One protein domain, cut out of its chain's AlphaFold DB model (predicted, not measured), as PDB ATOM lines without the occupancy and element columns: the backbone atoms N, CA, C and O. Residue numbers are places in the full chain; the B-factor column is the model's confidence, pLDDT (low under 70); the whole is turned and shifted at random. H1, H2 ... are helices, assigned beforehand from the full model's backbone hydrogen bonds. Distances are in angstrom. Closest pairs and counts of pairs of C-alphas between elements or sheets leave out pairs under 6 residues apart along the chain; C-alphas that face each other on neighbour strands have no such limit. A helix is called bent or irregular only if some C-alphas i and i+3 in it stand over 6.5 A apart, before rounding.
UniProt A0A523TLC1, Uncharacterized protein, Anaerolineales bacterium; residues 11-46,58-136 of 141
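AT A GLANCE: This is residues 11 to 46 and 58 to 136 of the 141 residues of an uncharacterized protein of Anaerolineales bacterium (UniProt A0A523TLC1). Three helices, H2, H3 and H4, form an up-and-down bundle, their centres making a triangle, and the long helix H1 crosses H2 and H4 steeply on their side away from H3. The bundle is loosely closed between H2 and H4, and residues 39 to 45, of which 39 to 44 belong to H1, stick out free. The printed part has 115 residues, with four named helices in the order H1, H2, H3, H4 and no named strand; its class is all helix. It is only just compact, close to loose, with a radius of gyration of the C-alphas of 15.6 A, and its outline is flat, spanning 45 by 40 by 21 A.

HOW THE PARTS SIT: H1, residues 11 to 44, touches H2, residues 58 to 76, with its residues 23 to 30 alone; the closest C-alphas, of Ile 27 and Val 70, are 6.1 A apart. The two run opposite ways at a steep tilt of 46 degrees. With residues 12 to 26 alone H1 touches H4, residues 108 to 136, at a steep tilt of 46 degrees, opposite ways; the closest C-alphas, of Ala 19 and Pro 124, are 5.0 A apart. H2 and H3, residues 80 to 101, form a helical hairpin at a shallow tilt of 15 degrees, with the C-alphas of Ala 76 and Gly 83 closest at 3.7 A. H3 and H4 form a second helical hairpin, at a shallow tilt of 24 degrees, with the C-alphas of Gly 84 and Gly 125 closest at 4.9 A. H2 and H4 touch and run the same way at a shallow tilt of 28 degrees; their closest C-alphas, of Leu 73 and Gly 125, are 6.7 A apart. H1 and H3 are apart. In H3 every O i to N i+4 pair is within hydrogen-bond range; the counts are 28 of 30 in H1, 13 of 15 in H2 and 20 of 25 in H4.

IN THESE COORDINATES: H1 begins at C-alpha 11, (271.589, 270.094, 204.333), and is 49.5 A long. H2 is 27.3 A long and only just irregular, with C-alphas 59 and 62 at 6.8 A. H3, 31.1 A long, begins at C-alpha 80, (260.345, 268.398, 215.776). H4, 41.2 A long, has a kink of 28 degrees near residue 123 and ends at C-alpha 136, (259.364, 263.736, 204.094).

THE WHOLE: The two C-alphas farthest apart, of Thr 44 and Arg 136, are 50.7 A apart. Residues 47 to 57 are cut out, and C-alphas 46 and 58 are 19.2 A apart across the cut. The link from H2 to H3 is tight and that from H3 to H4 is short. The mean pLDDT of the printed part is 76.3; it is under 70 at residues 46, 58 to 59, 102 to 112, 131 and 134 to 136.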
ATOM      1  N   ALA A  11     272.372 268.862 204.244       74.50
ATOM      2  CA  ALA A  11     271.589 270.094 204.333       74.50
ATOM      3  C   ALA A  11     270.501 269.996 205.415       74.50
ATOM      4  O   ALA A  11     270.333 270.915 206.215       74.50
ATOM      5  N   THR A  12     269.816 268.854 205.506       73.38
ATOM      6  CA  THR A  12     268.754 268.628 206.500       73.38
ATOM      7  C   THR A  12     269.305 268.596 207.929       73.38
ATOM      8  O   THR A  12     268.708 269.172 208.842       73.38
ATOM      9  N   LYS A  13     270.474 267.978 208.145       77.56
ATOM     10  CA  LYS A  13     271.180 268.027 209.440       77.56
ATOM     11  C   LYS A  13     271.636 269.444 209.794       77.56
ATOM     12  O   LYS A  13     271.531 269.840 210.954       77.56
ATOM     13  N   TRP A  14     272.099 270.215 208.810       80.38
ATOM     14  CA  TRP A  14     272.528 271.602 209.011       80.38
ATOM     15  C   TRP A  14     271.371 272.516 209.429       80.38
ATOM     16  O   TRP A  14     271.497 273.233 210.422       80.38
ATOM     17  N   ILE A  15     270.220 272.424 208.751       77.69
ATOM     18  CA  ILE A  15     269.006 273.195 209.076       77.69
ATOM     19  C   ILE A  15     268.558 272.928 210.518       77.69
ATOM     20  O   ILE A  15     268.271 273.866 211.260       77.69
ATOM     21  N   ARG A  16     268.580 271.665 210.962       76.94
ATOM     22  CA  ARG A  16     268.237 271.301 212.347       76.94
ATOM     23  C   ARG A  16     269.212 271.859 213.374       76.94
ATOM     24  O   ARG A  16     268.802 272.255 214.462       76.94
ATOM     25  N   ARG A  17     270.502 271.896 213.042       80.25
ATOM     26  CA  ARG A  17     271.531 272.436 213.936       80.25
ATOM     27  C   ARG A  17     271.385 273.947 214.092       80.25
ATOM     28  O   ARG A  17     271.416 274.423 215.220       80.25
ATOM     29  N   ILE A  18     271.139 274.661 212.991       81.38
ATOM     30  CA  ILE A  18     270.801 276.089 213.006       81.38
ATOM     31  C   ILE A  18     269.561 276.312 213.877       81.38
ATOM     32  O   ILE A  18     269.640 277.064 214.841       81.38
ATOM     33  N   ALA A  19     268.451 275.615 213.612       76.94
ATOM     34  CA  ALA A  19     267.204 275.802 214.358       76.94
ATOM     35  C   ALA A  19     267.394 275.655 215.880       76.94
ATOM     36  O   ALA A  19     266.884 276.472 216.639       76.94
ATOM     37  N   ARG A  20     268.197 274.672 216.319       80.69
ATOM     38  CA  ARG A  20     268.532 274.457 217.739       80.69
ATOM     39  C   ARG A  20     269.402 275.565 218.333       80.69
ATOM     40  O   ARG A  20     269.176 275.972 219.467       80.69
ATOM     41  N   ILE A  21     270.395 276.045 217.580       84.75
ATOM     42  CA  ILE A  21     271.260 277.153 218.014       84.75
ATOM     43  C   ILE A  21     270.427 278.427 218.192       84.75
ATOM     44  O   ILE A  21     270.606 279.128 219.180       84.75
ATOM     45  N   TRP A  22     269.483 278.687 217.285       78.88
ATOM     46  CA  TRP A  22     268.597 279.852 217.361       78.88
ATOM     47  C   TRP A  22     267.491 279.710 218.414       78.88
ATOM     48  O   TRP A  22     267.109 280.705 219.022       78.88
ATOM     49  N   SER A  23     266.998 278.497 218.684       76.81
ATOM     50  CA  SER A  23     265.987 278.272 219.726       76.81
ATOM     51  C   SER A  23     266.549 278.384 221.141       76.81
ATOM     52  O   SER A  23     265.840 278.801 222.053       76.81
ATOM     53  N   PHE A  24     267.813 278.003 221.340       83.94
ATOM     54  CA  PHE A  24     268.450 277.979 222.655       83.94
ATOM     55  C   PHE A  24     268.394 279.321 223.410       83.94
ATOM     56  O   PHE A  24     267.878 279.322 224.529       83.94
ATOM     57  N   PRO A  25     268.830 280.468 222.847       84.19
ATOM     58  CA  PRO A  25     268.768 281.747 223.554       84.19
ATOM     59  C   PRO A  25     267.331 282.177 223.875       84.19
ATOM     60  O   PRO A  25     267.099 282.737 224.941       84.19
ATOM     61  N   ILE A  26     266.360 281.864 223.008       80.19
ATOM     62  CA  ILE A  26     264.938 282.172 223.235       80.19
ATOM     63  C   ILE A  26     264.409 281.392 224.445       80.19
ATOM     64  O   ILE A  26     263.751 281.961 225.316       80.19
ATOM     65  N   ILE A  27     264.732 280.097 224.528       80.19
ATOM     66  CA  ILE A  27     264.333 279.235 225.648       80.19
ATOM     67  C   ILE A  27     264.987 279.706 226.950       80.19
ATOM     68  O   ILE A  27     264.303 279.830 227.965       80.19
ATOM     69  N   VAL A  28     266.290 280.000 226.925       85.62
ATOM     70  CA  VAL A  28     267.021 280.493 228.102       85.62
ATOM     71  C   VAL A  28     266.439 281.819 228.587       85.62
ATOM     72  O   VAL A  28     266.182 281.962 229.779       85.62
ATOM     73  N   TYR A  29     266.168 282.759 227.680       81.19
ATOM     74  CA  TYR A  29     265.559 284.042 228.022       81.19
ATOM     75  C   TYR A  29     264.176 283.870 228.668       81.19
ATOM     76  O   TYR A  29     263.909 284.454 229.719       81.19
ATOM     77  N   ALA A  30     263.317 283.018 228.099       80.88
ATOM     78  CA  ALA A  30     261.994 282.745 228.657       80.88
ATOM     79  C   ALA A  30     262.058 282.085 230.045       80.88
ATOM     80  O   ALA A  30     261.294 282.452 230.936       80.88
ATOM     81  N   LEU A  31     262.985 281.143 230.254       83.50
ATOM     82  CA  LEU A  31     263.205 280.516 231.560       83.50
ATOM     83  C   LEU A  31     263.738 281.510 232.591       83.50
ATOM     84  O   LEU A  31     263.305 281.485 233.742       83.50
ATOM     85  N   MET A  32     264.649 282.397 232.186       85.69
ATOM     86  CA  MET A  32     265.178 283.444 233.057       85.69
ATOM     87  C   MET A  32     264.064 284.400 233.498       85.69
ATOM     88  O   MET A  32     263.937 284.673 234.689       85.69
ATOM     89  N   MET A  33     263.204 284.824 232.563       80.06
ATOM     90  CA  MET A  33     262.021 285.640 232.864       80.06
ATOM     91  C   MET A  33     261.060 284.920 233.815       80.06
ATOM     92  O   MET A  33     260.648 285.503 234.814       80.06
ATOM     93  N   LEU A  34     260.744 283.647 233.558       82.06
ATOM     94  CA  LEU A  34     259.852 282.872 234.424       82.06
ATOM     95  C   LEU A  34     260.429 282.698 235.832       82.06
ATOM     96  O   LEU A  34     259.703 282.820 236.814       82.06
ATOM     97  N   THR A  35     261.735 282.456 235.933       84.25
ATOM     98  CA  THR A  35     262.424 282.341 237.224       84.25
ATOM     99  C   THR A  35     262.393 283.669 237.972       84.25
ATOM    100  O   THR A  35     262.112 283.677 239.166       84.25
ATOM    101  N   GLY A  36     262.604 284.794 237.279       82.06
ATOM    102  CA  GLY A  36     262.477 286.132 237.860       82.06
ATOM    103  C   GLY A  36     261.067 286.412 238.386       82.06
ATOM    104  O   GLY A  36     260.916 286.850 239.523       82.06
ATOM    105  N   TYR A  37     260.036 286.077 237.605       76.75
ATOM    106  CA  TYR A  37     258.633 286.206 238.018       76.75
ATOM    107  C   TYR A  37     258.292 285.323 239.221       76.75
ATOM    108  O   TYR A  37     257.679 285.791 240.178       76.75
ATOM    109  N   ALA A  38     258.706 284.055 239.202       81.81
ATOM    110  CA  ALA A  38     258.472 283.129 240.307       81.81
ATOM    111  C   ALA A  38     259.212 283.570 241.577       81.81
ATOM    112  O   ALA A  38     258.649 283.531 242.669       81.81
ATOM    113  N   TRP A  39     260.454 284.039 241.438       80.50
ATOM    114  CA  TRP A  39     261.239 284.557 242.552       80.50
ATOM    115  C   TRP A  39     260.595 285.800 243.162       80.50
ATOM    116  O   TRP A  39     260.448 285.885 244.381       80.50
ATOM    117  N   ASN A  40     260.150 286.737 242.324       77.88
ATOM    118  CA  ASN A  40     259.454 287.935 242.773       77.88
ATOM    119  C   ASN A  40     258.106 287.604 243.440       77.88
ATOM    120  O   ASN A  40     257.783 288.168 244.481       77.88
ATOM    121  N   TRP A  41     257.365 286.620 242.920       77.06
ATOM    122  CA  TRP A  41     256.156 286.116 243.575       77.06
ATOM    123  C   TRP A  41     256.458 285.578 244.977       77.06
ATOM    124  O   TRP A  41     255.770 285.927 245.932       77.06
ATOM    125  N   VAL A  42     257.475 284.723 245.114       81.12
ATOM    126  CA  VAL A  42     257.820 284.077 246.391       81.12
ATOM    127  C   VAL A  42     258.339 285.087 247.413       81.12
ATOM    128  O   VAL A  42     258.011 284.983 248.591       81.12
ATOM    129  N   THR A  43     259.139 286.059 246.978       81.56
ATOM    130  CA  THR A  43     259.783 287.032 247.876       81.56
ATOM    131  C   THR A  43     258.891 288.220 248.221       81.56
ATOM    132  O   THR A  43     258.928 288.696 249.353       81.56
ATOM    133  N   THR A  44     258.058 288.671 247.284       76.38
ATOM    134  CA  THR A  44     257.266 289.905 247.416       76.38
ATOM    135  C   THR A  44     255.768 289.625 247.599       76.38
ATOM    136  O   THR A  44     254.997 290.535 247.896       76.38
ATOM    137  N   GLY A  45     255.317 288.380 247.402       72.94
ATOM    138  CA  GLY A  45     253.897 287.997 247.432       72.94
ATOM    139  C   GLY A  45     253.078 288.535 246.250       72.94
ATOM    140  O   GLY A  45     251.862 288.355 246.209       72.94
ATOM    141  N   LYS A  46     253.731 289.199 245.289       67.69
ATOM    142  CA  LYS A  46     253.140 289.774 244.074       67.69
ATOM    143  C   LYS A  46     253.970 289.343 242.870       67.69
ATOM    144  O   LYS A  46     255.185 289.507 242.877       67.69
ATOM    145  N   VAL A  58     242.743 289.394 229.153       68.44
ATOM    146  CA  VAL A  58     242.981 289.638 227.734       68.44
ATOM    147  C   VAL A  58     244.361 290.260 227.476       68.44
ATOM    148  O   VAL A  58     245.056 289.801 226.578       68.44
ATOM    149  N   GLU A  59     244.825 291.211 228.283       68.31
ATOM    150  CA  GLU A  59     246.144 291.854 228.124       68.31
ATOM    151  C   GLU A  59     247.309 290.921 228.496       68.31
ATOM    152  O   GLU A  59     248.416 291.057 227.975       68.31
ATOM    153  N   ALA A  60     247.057 289.919 229.343       72.25
ATOM    154  CA  ALA A  60     248.030 288.886 229.693       72.25
ATOM    155  C   ALA A  60     248.085 287.726 228.675       72.25
ATOM    156  O   ALA A  60     249.027 286.930 228.699       72.25
ATOM    157  N   LEU A  61     247.116 287.617 227.754       75.25
ATOM    158  CA  LEU A  61     247.080 286.543 226.751       75.25
ATOM    159  C   LEU A  61     248.307 286.529 225.825       75.25
ATOM    160  O   LEU A  61     248.879 285.449 225.664       75.25
ATOM    161  N   PRO A  62     248.748 287.653 225.216       74.31
ATOM    162  CA  PRO A  62     249.908 287.639 224.327       74.31
ATOM    163  C   PRO A  62     251.182 287.057 224.968       74.31
ATOM    164  O   PRO A  62     251.748 286.133 224.379       74.31
ATOM    165  N   PRO A  63     251.635 287.497 226.163       73.19
ATOM    166  CA  PRO A  63     252.827 286.921 226.781       73.19
ATOM    167  C   PRO A  63     252.643 285.453 227.187       73.19
ATOM    168  O   PRO A  63     253.586 284.672 227.047       73.19
ATOM    169  N   ILE A  64     251.442 285.033 227.609       79.19
ATOM    170  CA  ILE A  64     251.151 283.620 227.911       79.19
ATOM    171  C   ILE A  64     251.268 282.760 226.646       79.19
ATOM    172  O   ILE A  64     251.964 281.746 226.651       79.19
ATOM    173  N   LEU A  65     250.634 283.161 225.541       81.19
ATOM    174  CA  LEU A  65     250.707 282.431 224.272       81.19
ATOM    175  C   LEU A  65     252.143 282.373 223.740       81.19
ATOM    176  O   LEU A  65     252.583 281.327 223.257       81.19
ATOM    177  N   MET A  66     252.899 283.461 223.890       77.94
ATOM    178  CA  MET A  66     254.313 283.504 223.526       77.94
ATOM    179  C   MET A  66     255.132 282.529 224.380       77.94
ATOM    180  O   MET A  66     255.948 281.781 223.845       77.94
ATOM    181  N   PHE A  67     254.860 282.456 225.684       80.69
ATOM    182  CA  PHE A  67     255.491 281.489 226.575       80.69
ATOM    183  C   PHE A  67     255.174 280.039 226.175       80.69
ATOM    184  O   PHE A  67     256.085 279.216 226.063       80.69
ATOM    185  N   LEU A  68     253.910 279.726 225.861       82.19
ATOM    186  CA  LEU A  68     253.526 278.410 225.334       82.19
ATOM    187  C   LEU A  68     254.206 278.102 223.990       82.19
ATOM    188  O   LEU A  68     254.594 276.957 223.751       82.19
ATOM    189  N   SER A  69     254.409 279.107 223.134       81.06
ATOM    190  CA  SER A  69     255.166 278.951 221.888       81.06
ATOM    191  C   SER A  69     256.627 278.564 222.158       81.06
ATOM    192  O   SER A  69     257.145 277.632 221.537       81.06
ATOM    193  N   VAL A  70     257.273 279.184 223.155       80.69
ATOM    194  CA  VAL A  70     258.646 278.835 223.563       80.69
ATOM    195  C   VAL A  70     258.726 277.431 224.166       80.69
ATOM    196  O   VAL A  70     259.656 276.682 223.851       80.69
ATOM    197  N   LEU A  71     257.735 277.020 224.963       81.25
ATOM    198  CA  LEU A  71     257.626 275.629 225.417       81.25
ATOM    199  C   LEU A  71     257.481 274.665 224.231       81.25
ATOM    200  O   LEU A  71     258.129 273.618 224.206       81.25
ATOM    201  N   GLY A  72     256.703 275.049 223.214       80.56
ATOM    202  CA  GLY A  72     256.609 274.351 221.934       80.56
ATOM    203  C   GLY A  72     257.970 274.181 221.254       80.56
ATOM    204  O   GLY A  72     258.311 273.064 220.865       80.56
ATOM    205  N   LEU A  73     258.796 275.232 221.190       79.31
ATOM    206  CA  LEU A  73     260.182 275.136 220.697       79.31
ATOM    207  C   LEU A  73     261.023 274.156 221.527       79.31
ATOM    208  O   LEU A  73     261.774 273.361 220.961       79.31
ATOM    209  N   GLY A  74     260.894 274.181 222.855       80.12
ATOM    210  CA  GLY A  74     261.577 273.232 223.736       80.12
ATOM    211  C   GLY A  74     261.170 271.783 223.450       80.12
ATOM    212  O   GLY A  74     262.022 270.902 223.327       80.12
ATOM    213  N   ILE A  75     259.874 271.536 223.246       80.62
ATOM    214  CA  ILE A  75     259.343 270.220 222.859       80.62
ATOM    215  C   ILE A  75     259.826 269.830 221.454       80.62
ATOM    216  O   ILE A  75     260.120 268.653 221.220       80.62
ATOM    217  N   ALA A  76     259.990 270.794 220.539       78.94
ATOM    218  CA  ALA A  76     260.489 270.567 219.179       78.94
ATOM    219  C   ALA A  76     261.892 269.949 219.175       78.94
ATOM    220  O   ALA A  76     262.267 269.261 218.229       78.94
ATOM    221  N   TRP A  77     262.647 270.121 220.262       71.81
ATOM    222  CA  TRP A  77     263.970 269.532 220.415       71.81
ATOM    223  C   TRP A  77     263.947 267.997 220.450       71.81
ATOM    224  O   TRP A  77     264.874 267.361 219.942       71.81
ATOM    225  N   ARG A  78     262.877 267.405 221.008       75.88
ATOM    226  CA  ARG A  78     262.650 265.948 221.067       75.88
ATOM    227  C   ARG A  78     261.607 265.471 220.047       75.88
ATOM    228  O   ARG A  78     261.703 264.344 219.576       75.88
ATOM    229  N   TRP A  79     260.652 266.330 219.681       76.38
ATOM    230  CA  TRP A  79     259.562 266.054 218.742       76.38
ATOM    231  C   TRP A  79     259.379 267.214 217.755       76.38
ATOM    232  O   TRP A  79     258.448 268.010 217.882       76.38
ATOM    233  N   GLU A  80     260.252 267.286 216.746       74.56
ATOM    234  CA  GLU A  80     260.345 268.398 215.776       74.56
ATOM    235  C   GLU A  80     258.988 268.771 215.149       74.56
ATOM    236  O   GLU A  80     258.645 269.950 215.075       74.56
ATOM    237  N   LYS A  81     258.165 267.773 214.787       75.94
ATOM    238  CA  LYS A  81     256.812 267.978 214.237       75.94
ATOM    239  C   LYS A  81     255.870 268.642 215.241       75.94
ATOM    240  O   LYS A  81     255.175 269.593 214.898       75.94
ATOM    241  N   LEU A  82     255.785 268.076 216.444       77.38
ATOM    242  CA  LEU A  82     254.777 268.466 217.424       77.38
ATOM    243  C   LEU A  82     255.121 269.845 217.985       77.38
ATOM    244  O   LEU A  82     254.275 270.727 217.994       77.38
ATOM    245  N   GLY A  83     256.387 270.052 218.350       79.38
ATOM    246  CA  GLY A  83     256.847 271.313 218.911       79.38
ATOM    247  C   GLY A  83     256.865 272.466 217.910       79.38
ATOM    248  O   GLY A  83     256.431 273.559 218.254       79.38
ATOM    249  N   GLY A  84     257.275 272.227 216.657       78.75
ATOM    250  CA  GLY A  84     257.228 273.251 215.606       78.75
ATOM    251  C   GLY A  84     255.798 273.664 215.244       78.75
ATOM    252  O   GLY A  84     255.513 274.851 215.105       78.75
ATOM    253  N   ALA A  85     254.874 272.700 215.155       81.12
ATOM    254  CA  ALA A  85     253.461 272.989 214.910       81.12
ATOM    255  C   ALA A  85     252.817 273.734 216.087       81.12
ATOM    256  O   ALA A  85     252.138 274.733 215.871       81.12
ATOM    257  N   ILE A  86     253.070 273.287 217.322       81.31
ATOM    258  CA  ILE A  86     252.616 273.958 218.548       81.31
ATOM    259  C   ILE A  86     253.122 275.400 218.566       81.31
ATOM    260  O   ILE A  86     252.322 276.322 218.700       81.31
ATOM    261  N   ALA A  87     254.424 275.599 218.359       83.62
ATOM    262  CA  ALA A  87     255.034 276.919 218.334       83.62
ATOM    263  C   ALA A  87     254.343 277.848 217.333       83.62
ATOM    264  O   ALA A  87     253.930 278.938 217.719       83.62
ATOM    265  N   LEU A  88     254.147 277.390 216.090       81.88
ATOM    266  CA  LEU A  88     253.495 278.174 215.041       81.88
ATOM    267  C   LEU A  88     252.027 278.474 215.335       81.88
ATOM    268  O   LEU A  88     251.593 279.600 215.108       81.88
ATOM    269  N   VAL A  89     251.263 277.505 215.843       85.50
ATOM    270  CA  VAL A  89     249.848 277.710 216.193       85.50
ATOM    271  C   VAL A  89     249.721 278.756 217.297       85.50
ATOM    272  O   VAL A  89     248.943 279.698 217.159       85.50
ATOM    273  N   PHE A  90     250.525 278.645 218.357       83.75
ATOM    274  CA  PHE A  90     250.532 279.631 219.437       83.75
ATOM    275  C   PHE A  90     250.994 281.007 218.963       83.75
ATOM    276  O   PHE A  90     250.485 282.030 219.415       83.75
ATOM    277  N   GLN A  91     251.908 281.051 218.004       82.12
ATOM    278  CA  GLN A  91     252.414 282.294 217.444       82.12
ATOM    279  C   GLN A  91     251.410 282.987 216.517       82.12
ATOM    280  O   GLN A  91     251.246 284.202 216.598       82.12
ATOM    281  N   LEU A  92     250.676 282.219 215.709       81.94
ATOM    282  CA  LEU A  92     249.519 282.688 214.941       81.94
ATOM    283  C   LEU A  92     248.411 283.206 215.860       81.94
ATOM    284  O   LEU A  92     247.869 284.280 215.614       81.94
ATOM    285  N   ALA A  93     248.115 282.483 216.942       83.31
ATOM    286  CA  ALA A  93     247.158 282.934 217.946       83.31
ATOM    287  C   ALA A  93     247.614 284.250 218.597       83.31
ATOM    288  O   ALA A  93     246.823 285.181 218.710       83.31
ATOM    289  N   THR A  94     248.899 284.366 218.948       81.56
ATOM    290  CA  THR A  94     249.480 285.600 219.503       81.56
ATOM    291  C   THR A  94     249.341 286.764 218.522       81.56
ATOM    292  O   THR A  94     248.963 287.861 218.922       81.56
ATOM    293  N   LEU A  95     249.590 286.524 217.230       80.62
ATOM    294  CA  LEU A  95     249.454 287.531 216.179       80.62
ATOM    295  C   LEU A  95     248.002 287.993 216.010       80.62
ATOM    296  O   LEU A  95     247.767 289.193 215.899       80.62
ATOM    297  N   LEU A  96     247.035 287.070 216.031       81.56
ATOM    298  CA  LEU A  96     245.608 287.406 215.986       81.56
ATOM    299  C   LEU A  96     245.191 288.251 217.192       81.56
ATOM    300  O   LEU A  96     244.509 289.258 217.026       81.56
ATOM    301  N   VAL A  97     245.633 287.873 218.391       79.31
ATOM    302  CA  VAL A  97     245.341 288.621 219.621       79.31
ATOM    303  C   VAL A  97     245.963 290.021 219.569       79.31
ATOM    304  O   VAL A  97     245.276 290.996 219.869       79.31
ATOM    305  N   LEU A  98     247.219 290.144 219.123       74.94
ATOM    306  CA  LEU A  98     247.894 291.433 218.927       74.94
ATOM    307  C   LEU A  98     247.161 292.321 217.917       74.94
ATOM    308  O   LEU A  98     247.011 293.512 218.166       74.94
ATOM    309  N   LEU A  99     246.674 291.751 216.812       74.81
ATOM    310  CA  LEU A  99     245.938 292.490 215.782       74.81
ATOM    311  C   LEU A  99     244.609 293.060 216.304       74.81
ATOM    312  O   LEU A  99     244.185 294.123 215.862       74.81
ATOM    313  N   ILE A 100     243.959 292.352 217.233       73.69
ATOM    314  CA  ILE A 100     242.705 292.788 217.862       73.69
ATOM    315  C   ILE A 100     242.972 293.841 218.948       73.69
ATOM    316  O   ILE A 100     242.214 294.800 219.057       73.69
ATOM    317  N   GLN A 101     244.024 293.665 219.756       70.44
ATOM    318  CA  GLN A 101     244.318 294.546 220.895       70.44
ATOM    319  C   GLN A 101     245.021 295.848 220.507       70.44
ATOM    320  O   GLN A 101     244.770 296.877 221.126       70.44
ATOM    321  N   ILE A 102     245.911 295.810 219.514       65.38
ATOM    322  CA  ILE A 102     246.726 296.955 219.099       65.38
ATOM    323  C   ILE A 102     246.429 297.224 217.620       65.38
ATOM    324  O   ILE A 102     247.114 296.694 216.739       65.38
ATOM    325  N   PRO A 103     245.400 298.031 217.303       61.88
ATOM    326  CA  PRO A 103     245.188 298.473 215.937       61.88
ATOM    327  C   PRO A 103     246.406 299.289 215.482       61.88
ATOM    328  O   PRO A 103     246.786 300.281 216.104       61.88
ATOM    329  N   ILE A 104     247.014 298.858 214.371       57.00
ATOM    330  CA  ILE A 104     248.274 299.356 213.770       57.00
ATOM    331  C   ILE A 104     248.291 300.886 213.550       57.00
ATOM    332  O   ILE A 104     249.336 301.490 213.317       57.00
ATOM    333  N   THR A 105     247.134 301.533 213.632       56.66
ATOM    334  CA  THR A 105     246.912 302.940 213.324       56.66
ATOM    335  C   THR A 105     247.247 303.922 214.449       56.66
ATOM    336  O   THR A 105     247.341 305.107 214.141       56.66
ATOM    337  N   GLN A 106     247.437 303.499 215.710       56.47
ATOM    338  CA  GLN A 106     247.562 304.458 216.826       56.47
ATOM    339  C   GLN A 106     248.993 304.784 217.295       56.47
ATOM    340  O   GLN A 106     249.222 305.943 217.613       56.47
ATOM    341  N   ASP A 107     249.975 303.866 217.272       58.06
ATOM    342  CA  ASP A 107     251.326 304.138 217.820       58.06
ATOM    343  C   ASP A 107     252.454 303.329 217.142       58.06
ATOM    344  O   ASP A 107     252.937 302.311 217.650       58.06
ATOM    345  N   PHE A 108     252.914 303.787 215.978       58.00
ATOM    346  CA  PHE A 108     253.865 303.075 215.108       58.00
ATOM    347  C   PHE A 108     255.183 302.580 215.764       58.00
ATOM    348  O   PHE A 108     255.575 301.446 215.478       58.00
ATOM    349  N   PRO A 109     255.880 303.323 216.656       60.28
ATOM    350  CA  PRO A 109     257.132 302.827 217.241       60.28
ATOM    351  C   PRO A 109     256.910 301.798 218.361       60.28
ATOM    352  O   PRO A 109     257.690 300.857 218.498       60.28
ATOM    353  N   ARG A 110     255.831 301.934 219.144       60.72
ATOM    354  CA  ARG A 110     255.527 301.028 220.267       60.72
ATOM    355  C   ARG A 110     254.888 299.724 219.786       60.72
ATOM    356  O   ARG A 110     255.138 298.669 220.359       60.72
ATOM    357  N   SER A 111     254.145 299.797 218.682       63.38
ATOM    358  CA  SER A 111     253.504 298.647 218.039       63.38
ATOM    359  C   SER A 111     254.508 297.724 217.350       63.38
ATOM    360  O   SER A 111     254.292 296.522 217.317       63.38
ATOM    361  N   ALA A 112     255.626 298.239 216.825       69.19
ATOM    362  CA  ALA A 112     256.580 297.444 216.041       69.19
ATOM    363  C   ALA A 112     257.366 296.405 216.867       69.19
ATOM    364  O   ALA A 112     257.717 295.344 216.353       69.19
ATOM    365  N   ILE A 113     257.624 296.689 218.148       72.75
ATOM    366  CA  ILE A 113     258.404 295.827 219.051       72.75
ATOM    367  C   ILE A 113     257.792 294.418 219.190       72.75
ATOM    368  O   ILE A 113     258.514 293.443 218.952       72.75
ATOM    369  N   PRO A 114     256.494 294.253 219.527       70.94
ATOM    370  CA  PRO A 114     255.894 292.924 219.638       70.94
ATOM    371  C   PRO A 114     255.875 292.163 218.305       70.94
ATOM    372  O   PRO A 114     256.115 290.956 218.303       70.94
ATOM    373  N   TYR A 115     255.687 292.840 217.164       71.31
ATOM    374  CA  TYR A 115     255.770 292.190 215.847       71.31
ATOM    375  C   TYR A 115     257.191 291.712 215.521       71.31
ATOM    376  O   TYR A 115     257.357 290.597 215.028       71.31
ATOM    377  N   LEU A 116     258.225 292.504 215.830       78.06
ATOM    378  CA  LEU A 116     259.622 292.101 215.636       78.06
ATOM    379  C   LEU A 116     259.989 290.887 216.493       78.06
ATOM    380  O   LEU A 116     260.594 289.943 215.982       78.06
ATOM    381  N   MET A 117     259.577 290.862 217.766       75.62
ATOM    382  CA  MET A 117     259.761 289.677 218.610       75.62
ATOM    383  C   MET A 117     259.051 288.453 218.026       75.62
ATOM    384  O   MET A 117     259.611 287.356 218.019       75.62
ATOM    385  N   LEU A 118     257.845 288.640 217.484       77.62
ATOM    386  CA  LEU A 118     257.089 287.571 216.848       77.62
ATOM    387  C   LEU A 118     257.833 287.025 215.623       77.62
ATOM    388  O   LEU A 118     257.939 285.813 215.482       77.62
ATOM    389  N   VAL A 119     258.438 287.873 214.792       80.44
ATOM    390  CA  VAL A 119     259.269 287.415 213.665       80.44
ATOM    391  C   VAL A 119     260.495 286.635 214.154       80.44
ATOM    392  O   VAL A 119     260.760 285.545 213.648       80.44
ATOM    393  N   ILE A 120     261.208 287.138 215.169       80.56
ATOM    394  CA  ILE A 120     262.410 286.484 215.715       80.56
ATOM    395  C   ILE A 120     262.090 285.079 216.235       80.56
ATOM    396  O   ILE A 120     262.825 284.133 215.949       80.56
ATOM    397  N   VAL A 121     260.975 284.919 216.951       74.62
ATOM    398  CA  VAL A 121     260.543 283.616 217.477       74.62
ATOM    399  C   VAL A 121     260.021 282.702 216.358       74.62
ATOM    400  O   VAL A 121     260.109 281.480 216.464       74.62
ATOM    401  N   ALA A 122     259.508 283.261 215.254       78.75
ATOM    402  CA  ALA A 122     258.883 282.482 214.178       78.75
ATOM    403  C   ALA A 122     259.926 281.764 213.329       78.75
ATOM    404  O   ALA A 122     259.696 280.639 212.886       78.75
ATOM    405  N   ILE A 123     261.090 282.389 213.136       81.25
ATOM    406  CA  ILE A 123     262.204 281.851 212.349       81.25
ATOM    407  C   ILE A 123     262.561 280.411 212.766       81.25
ATOM    408  O   ILE A 123     262.499 279.524 211.911       81.25
ATOM    409  N   PRO A 124     262.881 280.108 214.039       75.38
ATOM    410  CA  PRO A 124     263.171 278.737 214.452       75.38
ATOM    411  C   PRO A 124     261.963 277.800 214.311       75.38
ATOM    412  O   PRO A 124     262.147 276.663 213.878       75.38
ATOM    413  N   GLY A 125     260.735 278.257 214.590       75.75
ATOM    414  CA  GLY A 125     259.517 277.453 214.403       75.75
ATOM    415  C   GLY A 125     259.309 277.010 212.949       75.75
ATOM    416  O   GLY A 125     259.082 275.828 212.676       75.75
ATOM    417  N   ILE A 126     259.485 277.935 212.002       79.44
ATOM    418  CA  ILE A 126     259.428 277.665 210.559       79.44
ATOM    419  C   ILE A 126     260.575 276.739 210.145       79.44
ATOM    420  O   ILE A 126     260.345 275.785 209.406       79.44
ATOM    421  N   LEU A 127     261.799 276.960 210.639       79.81
ATOM    422  CA  LEU A 127     262.948 276.101 210.328       79.81
ATOM    423  C   LEU A 127     262.733 274.650 210.786       79.81
ATOM    424  O   LEU A 127     263.075 273.727 210.042       79.81
ATOM    425  N   PHE A 128     262.132 274.431 211.960       75.75
ATOM    426  CA  PHE A 128     261.752 273.091 212.423       75.75
ATOM    427  C   PHE A 128     260.698 272.450 211.510       75.75
ATOM    428  O   PHE A 128     260.837 271.283 211.134       75.75
ATOM    429  N   LEU A 129     259.682 273.214 211.096       74.38
ATOM    430  CA  LEU A 129     258.621 272.722 210.215       74.38
ATOM    431  C   LEU A 129     259.138 272.392 208.802       74.38
ATOM    432  O   LEU A 129     258.826 271.337 208.251       74.38
ATOM    433  N   VAL A 130     259.965 273.268 208.228       75.75
ATOM    434  CA  VAL A 130     260.572 273.091 206.900       75.75
ATOM    435  C   VAL A 130     261.577 271.941 206.912       75.75
ATOM    436  O   VAL A 130     261.571 271.119 205.995       75.75
ATOM    437  N   GLY A 131     262.405 271.826 207.959       69.00
ATOM    438  CA  GLY A 131     263.322 270.697 208.135       69.00
ATOM    439  C   GLY A 131     262.583 269.358 208.185       69.00
ATOM    440  O   GLY A 131     263.006 268.387 207.554       69.00
ATOM    441  N   TRP A 132     261.430 269.327 208.855       72.62
ATOM    442  CA  TRP A 132     260.543 268.169 208.862       72.62
ATOM    443  C   TRP A 132     259.933 267.876 207.486       72.62
ATOM    444  O   TRP A 132     259.971 266.733 207.025       72.62
ATOM    445  N   TRP A 133     259.384 268.889 206.808       72.12
ATOM    446  CA  TRP A 133     258.724 268.691 205.516       72.12
ATOM    447  C   TRP A 133     259.707 268.210 204.446       72.12
ATOM    448  O   TRP A 133     259.412 267.269 203.708       72.12
ATOM    449  N   ARG A 134     260.931 268.752 204.447       68.00
ATOM    450  CA  ARG A 134     262.021 268.305 203.574       68.00
ATOM    451  C   ARG A 134     262.461 266.871 203.874       68.00
ATOM    452  O   ARG A 134     262.719 266.120 202.941       68.00
ATOM    453  N   SER A 135     262.462 266.453 205.143       64.56
ATOM    454  CA  SER A 135     262.723 265.055 205.523       64.56
ATOM    455  C   SER A 135     261.654 264.078 205.014       64.56
ATOM    456  O   SER A 135     261.938 262.885 204.926       64.56
ATOM    457  N   ARG A 136     260.440 264.548 204.690       65.06
ATOM    458  CA  ARG A 136     259.364 263.736 204.094       65.06
ATOM    459  C   ARG A 136     259.340 263.754 202.564       65.06
ATOM    460  O   ARG A 136     258.637 262.941 201.976       65.06
TER     461      ARG A 136